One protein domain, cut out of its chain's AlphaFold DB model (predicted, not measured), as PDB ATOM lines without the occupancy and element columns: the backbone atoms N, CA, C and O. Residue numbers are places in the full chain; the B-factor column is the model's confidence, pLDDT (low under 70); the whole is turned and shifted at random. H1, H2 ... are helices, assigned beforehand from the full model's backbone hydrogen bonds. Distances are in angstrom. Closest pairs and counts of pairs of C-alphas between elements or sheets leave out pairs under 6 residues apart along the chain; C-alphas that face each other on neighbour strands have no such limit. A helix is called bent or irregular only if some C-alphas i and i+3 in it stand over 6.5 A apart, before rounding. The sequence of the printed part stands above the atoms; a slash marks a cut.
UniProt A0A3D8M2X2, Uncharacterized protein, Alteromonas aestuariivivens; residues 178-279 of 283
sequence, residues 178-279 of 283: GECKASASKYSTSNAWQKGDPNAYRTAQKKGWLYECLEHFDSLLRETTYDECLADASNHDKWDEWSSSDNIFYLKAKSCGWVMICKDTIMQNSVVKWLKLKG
ATOM      1  N   GLY A 178    -123.956  36.528 -20.444       92.12
ATOM      2  CA  GLY A 178    -124.238  37.294 -19.228       92.12
ATOM      3  C   GLY A 178    -125.571  36.916 -18.577       92.12
ATOM      4  O   GLY A 178    -125.620  36.717 -17.369       92.12
ATOM      5  N   GLU A 179    -126.635  36.732 -19.364       90.88
ATOM      6  CA  GLU A 179    -127.926  36.260 -18.842       90.88
ATOM      7  C   GLU A 179    -127.853  34.824 -18.308       90.88
ATOM      8  O   GLU A 179    -128.471  34.524 -17.287       90.88
ATOM      9  N   CYS A 180    -127.100  33.936 -18.968       92.56
ATOM     10  CA  CYS A 180    -126.874  32.578 -18.472       92.56
ATOM     11  C   CYS A 180    -126.120  32.588 -17.135       92.56
ATOM     12  O   CYS A 180    -126.551  31.906 -16.209       92.56
ATOM     13  N   LYS A 181    -125.068  33.411 -16.998       93.81
ATOM     14  CA  LYS A 181    -124.356  33.603 -15.724       93.81
ATOM     15  C   LYS A 181    -125.281  34.163 -14.642       93.81
ATOM     16  O   LYS A 181    -125.350  33.609 -13.554       93.81
ATOM     17  N   ALA A 182    -126.059  35.198 -14.960       92.25
ATOM     18  CA  ALA A 182    -127.015  35.794 -14.027       92.25
ATOM     19  C   ALA A 182    -128.131  34.821 -13.604       92.25
ATOM     20  O   ALA A 182    -128.645  34.926 -12.494       92.25
ATOM     21  N   SER A 183    -128.524  33.885 -14.474       93.00
ATOM     22  CA  SER A 183    -129.422  32.780 -14.116       93.00
ATOM     23  C   SER A 183    -128.727  31.796 -13.169       93.00
ATOM     24  O   SER A 183    -129.274  31.506 -12.108       93.00
ATOM     25  N   ALA A 184    -127.505  31.355 -13.495       93.00
ATOM     26  CA  ALA A 184    -126.734  30.412 -12.681       93.00
ATOM     27  C   ALA A 184    -126.466  30.931 -11.257       93.00
ATOM     28  O   ALA A 184    -126.652  30.186 -10.297       93.00
ATOM     29  N   SER A 185    -126.125  32.216 -11.104       90.75
ATOM     30  CA  SER A 185    -125.845  32.847  -9.804       90.75
ATOM     31  C   SER A 185    -127.034  32.885  -8.838       90.75
ATOM     32  O   SER A 185    -126.843  33.152  -7.658       90.75
ATOM     33  N   LYS A 186    -128.267  32.625  -9.297       92.69
ATOM     34  CA  LYS A 186    -129.453  32.542  -8.419       92.69
ATOM     35  C   LYS A 186    -129.535  31.236  -7.636       92.69
ATOM     36  O   LYS A 186    -130.388  31.104  -6.763       92.69
ATOM     37  N   TYR A 187    -128.706  30.263  -7.988       90.50
ATOM     38  CA  TYR A 187    -128.711  28.934  -7.405       90.50
ATOM     39  C   TYR A 187    -127.389  28.687  -6.683       90.50
ATOM     40  O   TYR A 187    -126.373  29.310  -6.988       90.50
ATOM     41  N   SER A 188    -127.396  27.747  -5.740       85.12
ATOM     42  CA  SER A 188    -126.200  27.377  -4.969       85.12
ATOM     43  C   SER A 188    -125.447  26.190  -5.571       85.12
ATOM     44  O   SER A 188    -124.285  25.967  -5.250       85.12
ATOM     45  N   THR A 189    -126.092  25.414  -6.447       87.88
ATOM     46  CA  THR A 189    -125.492  24.245  -7.102       87.88
ATOM     47  C   THR A 189    -125.920  24.139  -8.564       87.88
ATOM     48  O   THR A 189    -127.013  24.560  -8.951       87.88
ATOM     49  N   SER A 190    -125.072  23.507  -9.379       89.75
ATOM     50  CA  SER A 190    -125.356  23.219 -10.793       89.75
ATOM     51  C   SER A 190    -126.657  22.430 -10.989       89.75
ATOM     52  O   SER A 190    -127.446  22.725 -11.885       89.75
ATOM     53  N   ASN A 191    -126.927  21.459 -10.112       88.56
ATOM     54  CA  ASN A 191    -128.127  20.631 -10.197       88.56
ATOM     55  C   ASN A 191    -129.397  21.421  -9.833       88.56
ATOM     56  O   ASN A 191    -130.418  21.293 -10.513       88.56
ATOM     57  N   ALA A 192    -129.316  22.303  -8.829       90.06
ATOM     58  CA  ALA A 192    -130.396  23.235  -8.516       90.06
ATOM     59  C   ALA A 192    -130.666  24.195  -9.687       90.06
ATOM     60  O   ALA A 192    -131.826  24.418 -10.037       90.06
ATOM     61  N   TRP A 193    -129.618  24.691 -10.354       93.94
ATOM     62  CA  TRP A 193    -129.760  25.521 -11.553       93.94
ATOM     63  C   TRP A 193    -130.409  24.763 -12.716       93.94
ATOM     64  O   TRP A 193    -131.336  25.270 -13.343       93.94
ATOM     65  N   GLN A 194    -129.994  23.519 -12.968       93.81
ATOM     66  CA  GLN A 194    -130.569  22.688 -14.025       93.81
ATOM     67  C   GLN A 194    -132.072  22.438 -13.825       93.81
ATOM     68  O   GLN A 194    -132.830  22.456 -14.798       93.81
ATOM     69  N   LYS A 195    -132.508  22.206 -12.580       91.19
ATOM     70  CA  LYS A 195    -133.925  22.009 -12.240       91.19
ATOM     71  C   LYS A 195    -134.716  23.320 -12.265       91.19
ATOM     72  O   LYS A 195    -135.855  23.326 -12.721       91.19
ATOM     73  N   GLY A 196    -134.123  24.406 -11.769       91.44
ATOM     74  CA  GLY A 196    -134.790  25.698 -11.602       91.44
ATOM     75  C   GLY A 196    -134.892  26.535 -12.879       91.44
ATOM     76  O   GLY A 196    -135.906  27.200 -13.080       91.44
ATOM     77  N   ASP A 197    -133.888  26.481 -13.759       92.25
ATOM     78  CA  ASP A 197    -133.888  27.161 -15.061       92.25
ATOM     79  C   ASP A 197    -133.300  26.256 -16.167       92.25
ATOM     80  O   ASP A 197    -132.187  26.466 -16.671       92.25
ATOM     81  N   PRO A 198    -134.060  25.231 -16.605       92.50
ATOM     82  CA  PRO A 198    -133.585  24.260 -17.590       92.50
ATOM     83  C   PRO A 198    -133.311  24.884 -18.965       92.50
ATOM     84  O   PRO A 198    -132.558  24.322 -19.764       92.50
ATOM     85  N   ASN A 199    -133.921  26.032 -19.273       89.94
ATOM     86  CA  ASN A 199    -133.735  26.713 -20.551       89.94
ATOM     87  C   ASN A 199    -132.403  27.465 -20.595       89.94
ATOM     88  O   ASN A 199    -131.685  27.336 -21.594       89.94
ATOM     89  N   ALA A 200    -132.040  28.183 -19.527       91.75
ATOM     90  CA  ALA A 200    -130.719  28.792 -19.405       91.75
ATOM     91  C   ALA A 200    -129.618  27.723 -19.393       91.75
ATOM     92  O   ALA A 200    -128.681  27.812 -20.188       91.75
ATOM     93  N   TYR A 201    -129.785  26.668 -18.584       92.44
ATOM     94  CA  TYR A 201    -128.821  25.569 -18.471       92.44
ATOM     95  C   TYR A 201    -128.580  24.868 -19.815       92.44
ATOM     96  O   TYR A 201    -127.445  24.739 -20.279       92.44
ATOM     97  N   ARG A 202    -129.655  24.460 -20.509       91.31
ATOM     98  CA  ARG A 202    -129.553  23.798 -21.820       91.31
ATOM     99  C   ARG A 202    -128.931  24.719 -22.868       91.31
ATOM    100  O   ARG A 202    -128.232  24.242 -23.762       91.31
ATOM    101  N   THR A 203    -129.190  26.022 -22.786       91.00
ATOM    102  CA  THR A 203    -128.583  26.986 -23.708       91.00
ATOM    103  C   THR A 203    -127.087  27.127 -23.458       91.00
ATOM    104  O   THR A 203    -126.322  27.069 -24.421       91.00
ATOM    105  N   ALA A 204    -126.667  27.220 -22.194       92.19
ATOM    106  CA  ALA A 204    -125.256  27.239 -21.830       92.19
ATOM    107  C   ALA A 204    -124.538  25.962 -22.296       92.19
ATOM    108  O   ALA A 204    -123.498  26.046 -22.944       92.19
ATOM    109  N   GLN A 205    -125.146  24.789 -22.091       91.88
ATOM    110  CA  GLN A 205    -124.612  23.513 -22.572       91.88
ATOM    111  C   GLN A 205    -124.458  23.483 -24.102       91.88
ATOM    112  O   GLN A 205    -123.401  23.122 -24.610       91.88
ATOM    113  N   LYS A 206    -125.491  23.891 -24.853       89.31
ATOM    114  CA  LYS A 206    -125.462  23.888 -26.327       89.31
ATOM    115  C   LYS A 206    -124.444  24.860 -26.915       89.31
ATOM    116  O   LYS A 206    -123.925  24.600 -27.995       89.31
ATOM    117  N   LYS A 207    -124.208  25.989 -26.246       89.00
ATOM    118  CA  LYS A 207    -123.278  27.029 -26.702       89.00
ATOM    119  C   LYS A 207    -121.861  26.876 -26.142       89.00
ATOM    120  O   LYS A 207    -121.009  27.689 -26.474       89.00
ATOM    121  N   GLY A 208    -121.614  25.855 -25.318       90.94
ATOM    122  CA  GLY A 208    -120.311  25.619 -24.692       90.94
ATOM    123  C   GLY A 208    -119.978  26.567 -23.537       90.94
ATOM    124  O   GLY A 208    -118.839  26.596 -23.109       90.94
ATOM    125  N   TRP A 209    -120.959  27.306 -23.015       95.12
ATOM    126  CA  TRP A 209    -120.810  28.297 -21.937       95.12
ATOM    127  C   TRP A 209    -120.914  27.709 -20.529       95.12
ATOM    128  O   TRP A 209    -121.088  28.432 -19.545       95.12
ATOM    129  N   LEU A 210    -120.969  26.381 -20.437       91.50
ATOM    130  CA  LEU A 210    -121.276  25.712 -19.186       91.50
ATOM    131  C   LEU A 210    -120.169  25.980 -18.163       91.50
ATOM    132  O   LEU A 210    -120.481  26.355 -17.043       91.50
ATOM    133  N   TYR A 211    -118.902  25.886 -18.566       89.56
ATOM    134  CA  TYR A 211    -117.758  26.112 -17.681       89.56
ATOM    135  C   TYR A 211    -117.789  27.506 -17.035       89.56
ATOM    136  O   TYR A 211    -117.703  27.637 -15.818       89.56
ATOM    137  N   GLU A 212    -118.039  28.544 -17.830       91.06
ATOM    138  CA  GLU A 212    -118.078  29.933 -17.377       91.06
ATOM    139  C   GLU A 212    -119.287  30.243 -16.487       91.06
ATOM    140  O   GLU A 212    -119.258  31.212 -15.729       91.06
ATOM    141  N   CYS A 213    -120.369  29.469 -16.605       90.00
ATOM    142  CA  CYS A 213    -121.511  29.557 -15.695       90.00
ATOM    143  C   CYS A 213    -121.272  28.760 -14.406       90.00
ATOM    144  O   CYS A 213    -121.821  29.116 -13.365       90.00
ATOM    145  N   LEU A 214    -120.472  27.689 -14.472       89.06
ATOM    146  CA  LEU A 214    -120.196  26.812 -13.337       89.06
ATOM    147  C   LEU A 214    -119.104  27.337 -12.397       89.06
ATOM    148  O   LEU A 214    -119.125  26.994 -11.218       89.06
ATOM    149  N   GLU A 215    -118.223  28.217 -12.879       88.38
ATOM    150  CA  GLU A 215    -117.149  28.849 -12.095       88.38
ATOM    151  C   GLU A 215    -117.634  29.433 -10.753       88.38
ATOM    152  O   GLU A 215    -116.962  29.308  -9.730       88.38
ATOM    153  N   HIS A 216    -118.837  30.016 -10.736       83.81
ATOM    154  CA  HIS A 216    -119.470  30.531  -9.521       83.81
ATOM    155  C   HIS A 216    -119.670  29.441  -8.455       83.81
ATOM    156  O   HIS A 216    -119.337  29.650  -7.289       83.81
ATOM    157  N   PHE A 217    -120.163  28.260  -8.845       86.12
ATOM    158  CA  PHE A 217    -120.358  27.143  -7.916       86.12
ATOM    159  C   PHE A 217    -119.023  26.605  -7.403       86.12
ATOM    160  O   PHE A 217    -118.900  26.292  -6.220       86.12
ATOM    161  N   ASP A 218    -118.014  26.549  -8.272       84.94
ATOM    162  CA  ASP A 218    -116.669  26.109  -7.899       84.94
ATOM    163  C   ASP A 218    -115.988  27.097  -6.936       84.94
ATOM    164  O   ASP A 218    -115.181  26.687  -6.100       84.94
ATOM    165  N   SER A 219    -116.295  28.398  -7.018       86.44
ATOM    166  CA  SER A 219    -115.855  29.385  -6.018       86.44
ATOM    167  C   SER A 219    -116.539  29.160  -4.674       86.44
ATOM    168  O   SER A 219    -115.853  29.004  -3.666       86.44
ATOM    169  N   LEU A 220    -117.871  29.038  -4.666       84.12
ATOM    170  CA  LEU A 220    -118.638  28.802  -3.439       84.12
ATOM    171  C   LEU A 220    -118.185  27.526  -2.718       84.12
ATOM    172  O   LEU A 220    -117.982  27.525  -1.503       84.12
ATOM    173  N   LEU A 221    -117.954  26.440  -3.463       85.25
ATOM    174  CA  LEU A 221    -117.435  25.194  -2.903       85.25
ATOM    175  C   LEU A 221    -116.026  25.361  -2.323       85.25
ATOM    176  O   LEU A 221    -115.704  24.712  -1.330       85.25
ATOM    177  N   ARG A 222    -115.162  26.198  -2.906       85.25
ATOM    178  CA  ARG A 222    -113.825  26.458  -2.347       85.25
ATOM    179  C   ARG A 222    -113.894  27.225  -1.031       85.25
ATOM    180  O   ARG A 222    -113.162  26.860  -0.114       85.25
ATOM    181  N   GLU A 223    -114.774  28.214  -0.947       87.62
ATOM    182  CA  GLU A 223    -114.911  29.113   0.207       87.62
ATOM    183  C   GLU A 223    -115.643  28.476   1.395       87.62
ATOM    184  O   GLU A 223    -115.307  28.780   2.535       87.62
ATOM    185  N   THR A 224    -116.578  27.553   1.143       89.56
ATOM    186  CA  THR A 224    -117.330  26.865   2.208       89.56
ATOM    187  C   THR A 224    -116.387  26.150   3.183       89.56
ATOM    188  O   THR A 224    -115.541  25.342   2.777       89.56
ATOM    189  N   THR A 225    -116.559  26.409   4.475       93.62
ATOM    190  CA  THR A 225    -115.709  25.890   5.553       93.62
ATOM    191  C   THR A 225    -116.303  24.660   6.243       93.62
ATOM    192  O   THR A 225    -117.474  24.314   6.074       93.62
ATOM    193  N   TYR A 226    -115.476  23.975   7.037       91.69
ATOM    194  CA  TYR A 226    -115.910  22.836   7.850       91.69
ATOM    195  C   TYR A 226    -116.975  23.231   8.882       91.69
ATOM    196  O   TYR A 226    -117.989  22.545   9.006       91.69
ATOM    197  N   ASP A 227    -116.768  24.348   9.581       92.94
ATOM    198  CA  ASP A 227    -117.674  24.806  10.636       92.94
ATOM    199  C   ASP A 227    -119.049  25.182  10.073       92.94
ATOM    200  O   ASP A 227    -120.071  24.851  10.669       92.94
ATOM    201  N   GLU A 228    -119.094  25.790   8.885       92.88
ATOM    202  CA  GLU A 228    -120.347  26.087   8.185       92.88
ATOM    203  C   GLU A 228    -121.080  24.810   7.755       92.88
ATOM    204  O   GLU A 228    -122.291  24.711   7.945       92.88
ATOM    205  N   CYS A 229    -120.362  23.803   7.240       92.62
ATOM    206  CA  CYS A 229    -120.951  22.497   6.931       92.62
ATOM    207  C   CYS A 229    -121.559  21.831   8.172       92.62
ATOM    208  O   CYS A 229    -122.625  21.220   8.084       92.62
ATOM    209  N   LEU A 230    -120.883  21.924   9.321       92.62
ATOM    210  CA  LEU A 230    -121.358  21.349  10.576       92.62
ATOM    211  C   LEU A 230    -122.556  22.126  11.139       92.62
ATOM    212  O   LEU A 230    -123.521  21.516  11.596       92.62
ATOM    213  N   ALA A 231    -122.515  23.456  11.066       92.88
ATOM    214  CA  ALA A 231    -123.613  24.322  11.473       92.88
ATOM    215  C   ALA A 231    -124.866  24.077  10.622       92.88
ATOM    216  O   ALA A 231    -125.949  23.900  11.177       92.88
ATOM    217  N   ASP A 232    -124.727  23.983   9.296       93.31
ATOM    218  CA  ASP A 232    -125.833  23.637   8.400       93.31
ATOM    219  C   ASP A 232    -126.393  22.248   8.729       93.31
ATOM    220  O   ASP A 232    -127.589  22.118   8.981       93.31
ATOM    221  N   ALA A 233    -125.536  21.229   8.863       92.44
ATOM    222  CA  ALA A 233    -125.954  19.885   9.267       92.44
ATOM    223  C   ALA A 233    -126.724  19.882  10.599       92.44
ATOM    224  O   ALA A 233    -127.717  19.170  10.739       92.44
ATOM    225  N   SER A 234    -126.326  20.719  11.562       90.00
ATOM    226  CA  SER A 234    -127.008  20.830  12.854       90.00
ATOM    227  C   SER A 234    -128.433  21.399  12.770       90.00
ATOM    228  O   SER A 234    -129.226  21.184  13.685       90.00
ATOM    229  N   ASN A 235    -128.795  22.065  11.670       91.12
ATOM    230  CA  ASN A 235    -130.154  22.559  11.438       91.12
ATOM    231  C   ASN A 235    -131.080  21.500  10.821       91.12
ATOM    232  O   ASN A 235    -132.292  21.709  10.749       91.12
ATOM    233  N   HIS A 236    -130.530  20.364  10.386       88.94
ATOM    234  CA  HIS A 236    -131.290  19.273   9.794       88.94
ATOM    235  C   HIS A 236    -131.526  18.138  10.796       88.94
ATOM    236  O   HIS A 236    -130.686  17.807  11.632       88.94
ATOM    237  N   ASP A 237    -132.693  17.507  10.680       87.94
ATOM    238  CA  ASP A 237    -133.107  16.346  11.473       87.94
ATOM    239  C   ASP A 237    -133.266  15.074  10.626       87.94
ATOM    240  O   ASP A 237    -133.544  14.002  11.165       87.94
ATOM    241  N   LYS A 238    -133.094  15.175   9.305       90.31
ATOM    242  CA  LYS A 238    -133.158  14.055   8.367       90.31
ATOM    243  C   LYS A 238    -131.949  14.054   7.451       90.31
ATOM    244  O   LYS A 238    -131.717  14.985   6.680       90.31
ATOM    245  N   TRP A 239    -131.229  12.940   7.485       90.75
ATOM    246  CA  TRP A 239    -130.062  12.710   6.642       90.75
ATOM    247  C   TRP A 239    -130.380  12.797   5.144       90.75
ATOM    248  O   TRP A 239    -129.609  13.382   4.387       90.75
ATOM    249  N   ASP A 240    -131.514  12.248   4.707       90.31
ATOM    250  CA  ASP A 240    -131.870  12.196   3.281       90.31
ATOM    251  C   ASP A 240    -132.126  13.589   2.689       90.31
ATOM    252  O   ASP A 240    -131.798  13.844   1.534       90.31
ATOM    253  N   GLU A 241    -132.665  14.512   3.490       89.69
ATOM    254  CA  GLU A 241    -132.883  15.898   3.069       89.69
ATOM    255  C   GLU A 241    -131.552  16.658   2.994       89.69
ATOM    256  O   GLU A 241    -131.298  17.365   2.018       89.69
ATOM    257  N   TRP A 242    -130.667  16.461   3.978       93.06
ATOM    258  CA  TRP A 242    -129.357  17.115   4.000       93.06
ATOM    259  C   TRP A 242    -128.407  16.588   2.915       93.06
ATOM    260  O   TRP A 242    -127.704  17.370   2.281       93.06
ATOM    261  N   SER A 243    -128.427  15.278   2.642       91.44
ATOM    262  CA  SER A 243    -127.582  14.607   1.639       91.44
ATOM    263  C   SER A 243    -128.067  14.750   0.188       91.44
ATOM    264  O   SER A 243    -127.610  14.039  -0.716       91.44
ATOM    265  N   SER A 244    -128.979  15.692  -0.055       89.44
ATOM    266  CA  SER A 244    -129.444  16.058  -1.389       89.44
ATOM    267  C   SER A 244    -128.303  16.586  -2.264       89.44
ATOM    268  O   SER A 244    -127.456  17.362  -1.825       89.44
ATOM    269  N   SER A 245    -128.329  16.245  -3.556       84.69
ATOM    270  CA  SER A 245    -127.413  16.798  -4.567       84.69
ATOM    271  C   SER A 245    -127.547  18.313  -4.757       84.69
ATOM    272  O   SER A 245    -126.720  18.916  -5.438       84.69
ATOM    273  N   ASP A 246    -128.607  18.908  -4.211       85.31
ATOM    274  CA  ASP A 246    -128.871  20.343  -4.289       85.31
ATOM    275  C   ASP A 246    -128.243  21.110  -3.105       85.31
ATOM    276  O   ASP A 246    -128.123  22.333  -3.188       85.31
ATOM    277  N   ASN A 247    -127.797  20.411  -2.047       88.94
ATOM    278  CA  ASN A 247    -127.157  21.012  -0.876       88.94
ATOM    279  C   ASN A 247    -125.639  21.175  -1.086       88.94
ATOM    280  O   ASN A 247    -124.892  20.197  -1.182       88.94
ATOM    281  N   ILE A 248    -125.175  22.426  -1.105       90.00
ATOM    282  CA  ILE A 248    -123.759  22.769  -1.271       90.00
ATOM    283  C   ILE A 248    -122.882  22.267  -0.112       90.00
ATOM    284  O   ILE A 248    -121.777  21.779  -0.361       90.00
ATOM    285  N   PHE A 249    -123.375  22.300   1.129       92.44
ATOM    286  CA  PHE A 249    -122.626  21.862   2.309       92.44
ATOM    287  C   PHE A 249    -122.375  20.359   2.285       92.44
ATOM    288  O   PHE A 249    -121.275  19.909   2.606       92.44
ATOM    289  N   TYR A 250    -123.350  19.580   1.814       92.06
ATOM    290  CA  TYR A 250    -123.169  18.151   1.594       92.06
ATOM    291  C   TYR A 250    -122.151  17.862   0.486       92.06
ATOM    292  O   TYR A 250    -121.270  17.018   0.667       92.06
ATOM    293  N   LEU A 251    -122.221  18.568  -0.649       90.50
ATOM    294  CA  LEU A 251    -121.250  18.401  -1.738       90.50
ATOM    295  C   LEU A 251    -119.825  18.729  -1.273       90.50
ATOM    296  O   LEU A 251    -118.896  17.964  -1.553       90.50
ATOM    297  N   LYS A 252    -119.660  19.811  -0.502       92.69
ATOM    298  CA  LYS A 252    -118.383  20.178   0.114       92.69
ATOM    299  C   LYS A 252    -117.906  19.110   1.093       92.69
ATOM    300  O   LYS A 252    -116.800  18.594   0.926       92.69
ATOM    301  N   ALA A 253    -118.747  18.712   2.048       92.56
ATOM    302  CA  ALA A 253    -118.423  17.673   3.018       92.56
ATOM    303  C   ALA A 253    -118.034  16.356   2.332       92.56
ATOM    304  O   ALA A 253    -117.098  15.687   2.765       92.56
ATOM    305  N   LYS A 254    -118.693  15.997   1.225       92.25
ATOM    306  CA  LYS A 254    -118.358  14.820   0.411       92.25
ATOM    307  C   LYS A 254    -116.987  14.941  -0.244       92.25
ATOM    308  O   LYS A 254    -116.235  13.971  -0.228       92.25
ATOM    309  N   SER A 255    -116.652  16.111  -0.786       90.25
ATOM    310  CA  SER A 255    -115.343  16.355  -1.408       90.25
ATOM    311  C   SER A 255    -114.185  16.352  -0.403       90.25
ATOM    312  O   SER A 255    -113.093  15.902  -0.736       90.25
ATOM    313  N   CYS A 256    -114.427  16.805   0.833       91.19
ATOM    314  CA  CYS A 256    -113.408  16.930   1.878       91.19
ATOM    315  C   CYS A 256    -113.404  15.776   2.899       91.19
ATOM    316  O   CYS A 256    -112.561  15.761   3.792       91.19
ATOM    317  N   GLY A 257    -114.323  14.812   2.784       92.19
ATOM    318  CA  GLY A 257    -114.409  13.656   3.684       92.19
ATOM    319  C   GLY A 257    -115.094  13.921   5.034       92.19
ATOM    320  O   GLY A 257    -114.968  13.114   5.947       92.19
ATOM    321  N   TRP A 258    -115.844  15.015   5.177       94.81
ATOM    322  CA  TRP A 258    -116.513  15.421   6.426       94.81
ATOM    323  C   TRP A 258    -117.910  14.815   6.621       94.81
ATOM    324  O   TRP A 258    -118.530  14.993   7.666       94.81
ATOM    325  N   VAL A 259    -118.404  14.073   5.625       94.19
ATOM    326  CA  VAL A 259    -119.768  13.515   5.576       94.19
ATOM    327  C   VAL A 259    -120.168  12.773   6.847       94.19
ATOM    328  O   VAL A 259    -121.278  12.970   7.333       94.19
ATOM    329  N   MET A 260    -119.288  11.919   7.373       92.06
ATOM    330  CA  MET A 260    -119.614  11.091   8.538       92.06
ATOM    331  C   MET A 260    -119.867  11.939   9.782       92.06
ATOM    332  O   MET A 260    -120.824  11.683  10.500       92.06
ATOM    333  N   ILE A 261    -119.078  12.997   9.975       93.12
ATOM    334  CA  ILE A 261    -119.210  13.874  11.138       93.12
ATOM    335  C   ILE A 261    -120.537  14.637  11.073       93.12
ATOM    336  O   ILE A 261    -121.313  14.611  12.024       93.12
ATOM    337  N   CYS A 262    -120.855  15.233   9.920       92.88
ATOM    338  CA  CYS A 262    -122.136  15.912   9.713       92.88
ATOM    339  C   CYS A 262    -123.331  14.952   9.868       92.88
ATOM    340  O   CYS A 262    -124.362  15.323  10.428       92.88
ATOM    341  N   LYS A 263    -123.196  13.703   9.401       93.62
ATOM    342  CA  LYS A 263    -124.230  12.672   9.544       93.62
ATOM    343  C   LYS A 263    -124.491  12.330  11.007       93.62
ATOM    344  O   LYS A 263    -125.655  12.240  11.394       93.62
ATOM    345  N   ASP A 264    -123.442  12.160  11.804       92.75
ATOM    346  CA  ASP A 264    -123.571  11.856  13.229       92.75
ATOM    347  C   ASP A 264    -124.292  12.990  13.972       92.75
ATOM    348  O   ASP A 264    -125.197  12.723  14.763       92.75
ATOM    349  N   THR A 265    -123.987  14.253  13.647       91.88
ATOM    350  CA  THR A 265    -124.698  15.428  14.182       91.88
ATOM    351  C   THR A 265    -126.192  15.405  13.847       91.88
ATOM    352  O   THR A 265    -127.026  15.560  14.741       91.88
ATOM    353  N   ILE A 266    -126.555  15.148  12.586       92.56
ATOM    354  CA  ILE A 266    -127.963  15.072  12.159       92.56
ATOM    355  C   ILE A 266    -128.695  13.951  12.903       92.56
ATOM    356  O   ILE A 266    -129.802  14.154  13.397       92.56
ATOM    357  N   MET A 267    -128.070  12.777  13.034       89.62
ATOM    358  CA  MET A 267    -128.668  11.636  13.733       89.62
ATOM    359  C   MET A 267    -128.871  11.921  15.227       89.62
ATOM    360  O   MET A 267    -129.908  11.556  15.784       89.62
ATOM    361  N   GLN A 268    -127.925  12.608  15.877       87.62
ATOM    362  CA  GLN A 268    -128.085  13.058  17.264       87.62
ATOM    363  C   GLN A 268    -129.277  14.014  17.407       87.62
ATOM    364  O   GLN A 268    -130.092  13.840  18.316       87.62
ATOM    365  N   ASN A 269    -129.452  14.955  16.476       85.31
ATOM    366  CA  ASN A 269    -130.610  15.849  16.456       85.31
ATOM    367  C   ASN A 269    -131.935  15.096  16.286       85.31
ATOM    368  O   ASN A 269    -132.900  15.384  17.003       85.31
ATOM    369  N   SER A 270    -131.992  14.100  15.392       83.62
ATOM    370  CA  SER A 270    -133.177  13.248  15.212       83.62
ATOM    371  C   SER A 270    -133.552  12.531  16.515       83.62
ATOM    372  O   SER A 270    -134.728  12.490  16.888       83.62
ATOM    373  N   VAL A 271    -132.556  11.995  17.230       84.81
ATOM    374  CA  VAL A 271    -132.740  11.302  18.515       84.81
ATOM    375  C   VAL A 271    -133.236  12.265  19.594       84.81
ATOM    376  O   VAL A 271    -134.218  11.962  20.272       84.81
ATOM    377  N   VAL A 272    -132.625  13.445  19.727       84.50
ATOM    378  CA  VAL A 272    -133.052  14.472  20.695       84.50
ATOM    379  C   VAL A 272    -134.491  14.917  20.424       84.50
ATOM    380  O   VAL A 272    -135.304  14.977  21.347       84.50
ATOM    381  N   LYS A 273    -134.847  15.169  19.158       84.62
ATOM    382  CA  LYS A 273    -136.215  15.528  18.760       84.62
ATOM    383  C   LYS A 273    -137.219  14.427  19.112       84.62
ATOM    384  O   LYS A 273    -138.291  14.719  19.642       84.62
ATOM    385  N   TRP A 274    -136.870  13.164  18.865       84.56
ATOM    386  CA  TRP A 274    -137.703  12.016  19.228       84.56
ATOM    387  C   TRP A 274    -137.897  11.888  20.747       84.56
ATOM    388  O   TRP A 274    -139.024  11.694  21.204       84.56
ATOM    389  N   LEU A 275    -136.835  12.064  21.538       86.38
ATOM    390  CA  LEU A 275    -136.899  12.026  23.003       86.38
ATOM    391  C   LEU A 275    -137.787  13.142  23.576       86.38
ATOM    392  O   LEU A 275    -138.586  12.880  24.480       86.38
ATOM    393  N   LYS A 276    -137.712  14.359  23.016       86.50
ATOM    394  CA  LYS A 276    -138.608  15.473  23.378       86.50
ATOM    395  C   LYS A 276    -140.073  15.144  23.074       86.50
ATOM    396  O   LYS A 276    -140.930  15.345  23.929       86.50
ATOM    397  N   LEU A 277    -140.368  14.561  21.906       86.50
ATOM    398  CA  LEU A 277    -141.729  14.125  21.542       86.50
ATOM    399  C   LEU A 277    -142.294  13.047  22.480       86.50
ATOM    400  O   LEU A 277    -143.510  12.932  22.623       86.50
ATOM    401  N   LYS A 278    -141.430  12.249  23.115       88.62
ATOM    402  CA  LYS A 278    -141.807  11.218  24.093       88.62
ATOM    403  C   LYS A 278    -141.822  11.712  25.544       88.62
ATOM    404  O   LYS A 278    -142.098  10.909  26.431       88.62
ATOM    405  N   GLY A 279    -141.547  12.996  25.795       84.12
ATOM    406  CA  GLY A 279    -141.517  13.576  27.143       84.12
ATOM    407  C   GLY A 279    -140.362  13.069  28.014       84.12
ATOM    408  O   GLY A 279    -140.437  13.146  29.235       84.12
TER     409      GLY A 279
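Overview. This is residues 178 to 279 of the 283 residues of an uncharacterized protein of Alteromonas aestuariivivens (UniProt A0A3D8M2X2). What shape is this? Two small helical lobes stand one after the other along an elongated outline: H1 to H4 make the first, with H4 reaching toward the second, and H5 to H8 make the second, where H8 packs along H5. Residues 274 to 279, of which 274 to 277 belong to H8, stick out at the far end. What is it built of? The printed part has 102 residues with eight named helices, H1 to H8 in order, and no named strand: the class is all helix. It is loose, with a radius of gyration of the C-alphas of 16.5 A and spans of 57 by 24 by 16 A.

Arrangement. How do the first helices meet? H1, residues 178 to 184, and H2, residues 190 to 196, only just touch, and only at the corner, with 3 pairs of C-alphas within 8 A; the closest are those of Ala 184 and Trp 193, 5.9 A apart. H3, residues 198 to 207, touches H1 at a steep tilt of 51 degrees, opposite ways, closest at the C-alphas of Cys 180 and Ala 200, 5.5 A. H4, residues 210 to 223, touches H1 with residues 212 to 216 alone, at a steep tilt of 49 degrees, the same way; the C-alphas of Lys 181 and Cys 213 are closest, 4.9 A. How do the later helices meet? H7, residues 248 to 256, touches H5, residues 226 to 234, at a steep tilt of 51 degrees, opposite ways, closest at the C-alphas of Cys 229 and Phe 249, 5.0 A. H8, residues 259 to 277, touches H5 with residues 261 to 269 alone, at a shallow tilt of 27 degrees, the same way, closest at the C-alphas of Ala 233 and Cys 262, 5.5 A. H6, residues 239 to 242, only just touches H8, with 3 pairs within 8 A; the C-alphas of Trp 239 and Ile 266 are closest, 6.4 A. What stands between the two groups? H4 only just touches H7, with residue 221 alone and 3 pairs within 8 A; the C-alphas of Leu 221 and Lys 252 are closest, 5.9 A. H1, H2 and H3 are apart from H5, H6, H7 and H8. Are the helix backbones intact? Every O i to N i+4 pair is within hydrogen-bond range in H1, H2, H3, H5, H7 and H8, against 8 of 10 in H4, while H6 is too short for such a pair.

Along the chain. Where do the helices begin and end? H1 begins at C-alpha 178, (-124.238, 37.294, -19.228), and H8 ends at C-alpha 277, (-141.729, 14.125, 21.542). Which are long? H8 measures 27.2 A and H4 20.7 A from first to last C-alpha; H4 is only just irregular, with C-alphas 213 and 216 6.6 A apart.

Size, cuts and confidence. How far does it reach? The two C-alphas farthest apart are those of Lys 207 and Gly 279, 58.4 A. Is anything missing or uncertain? The printed part has no cut, the links between the helices are tight, and no printed residue is under 70 in pLDDT, with a mean of 90.1 over the printed part.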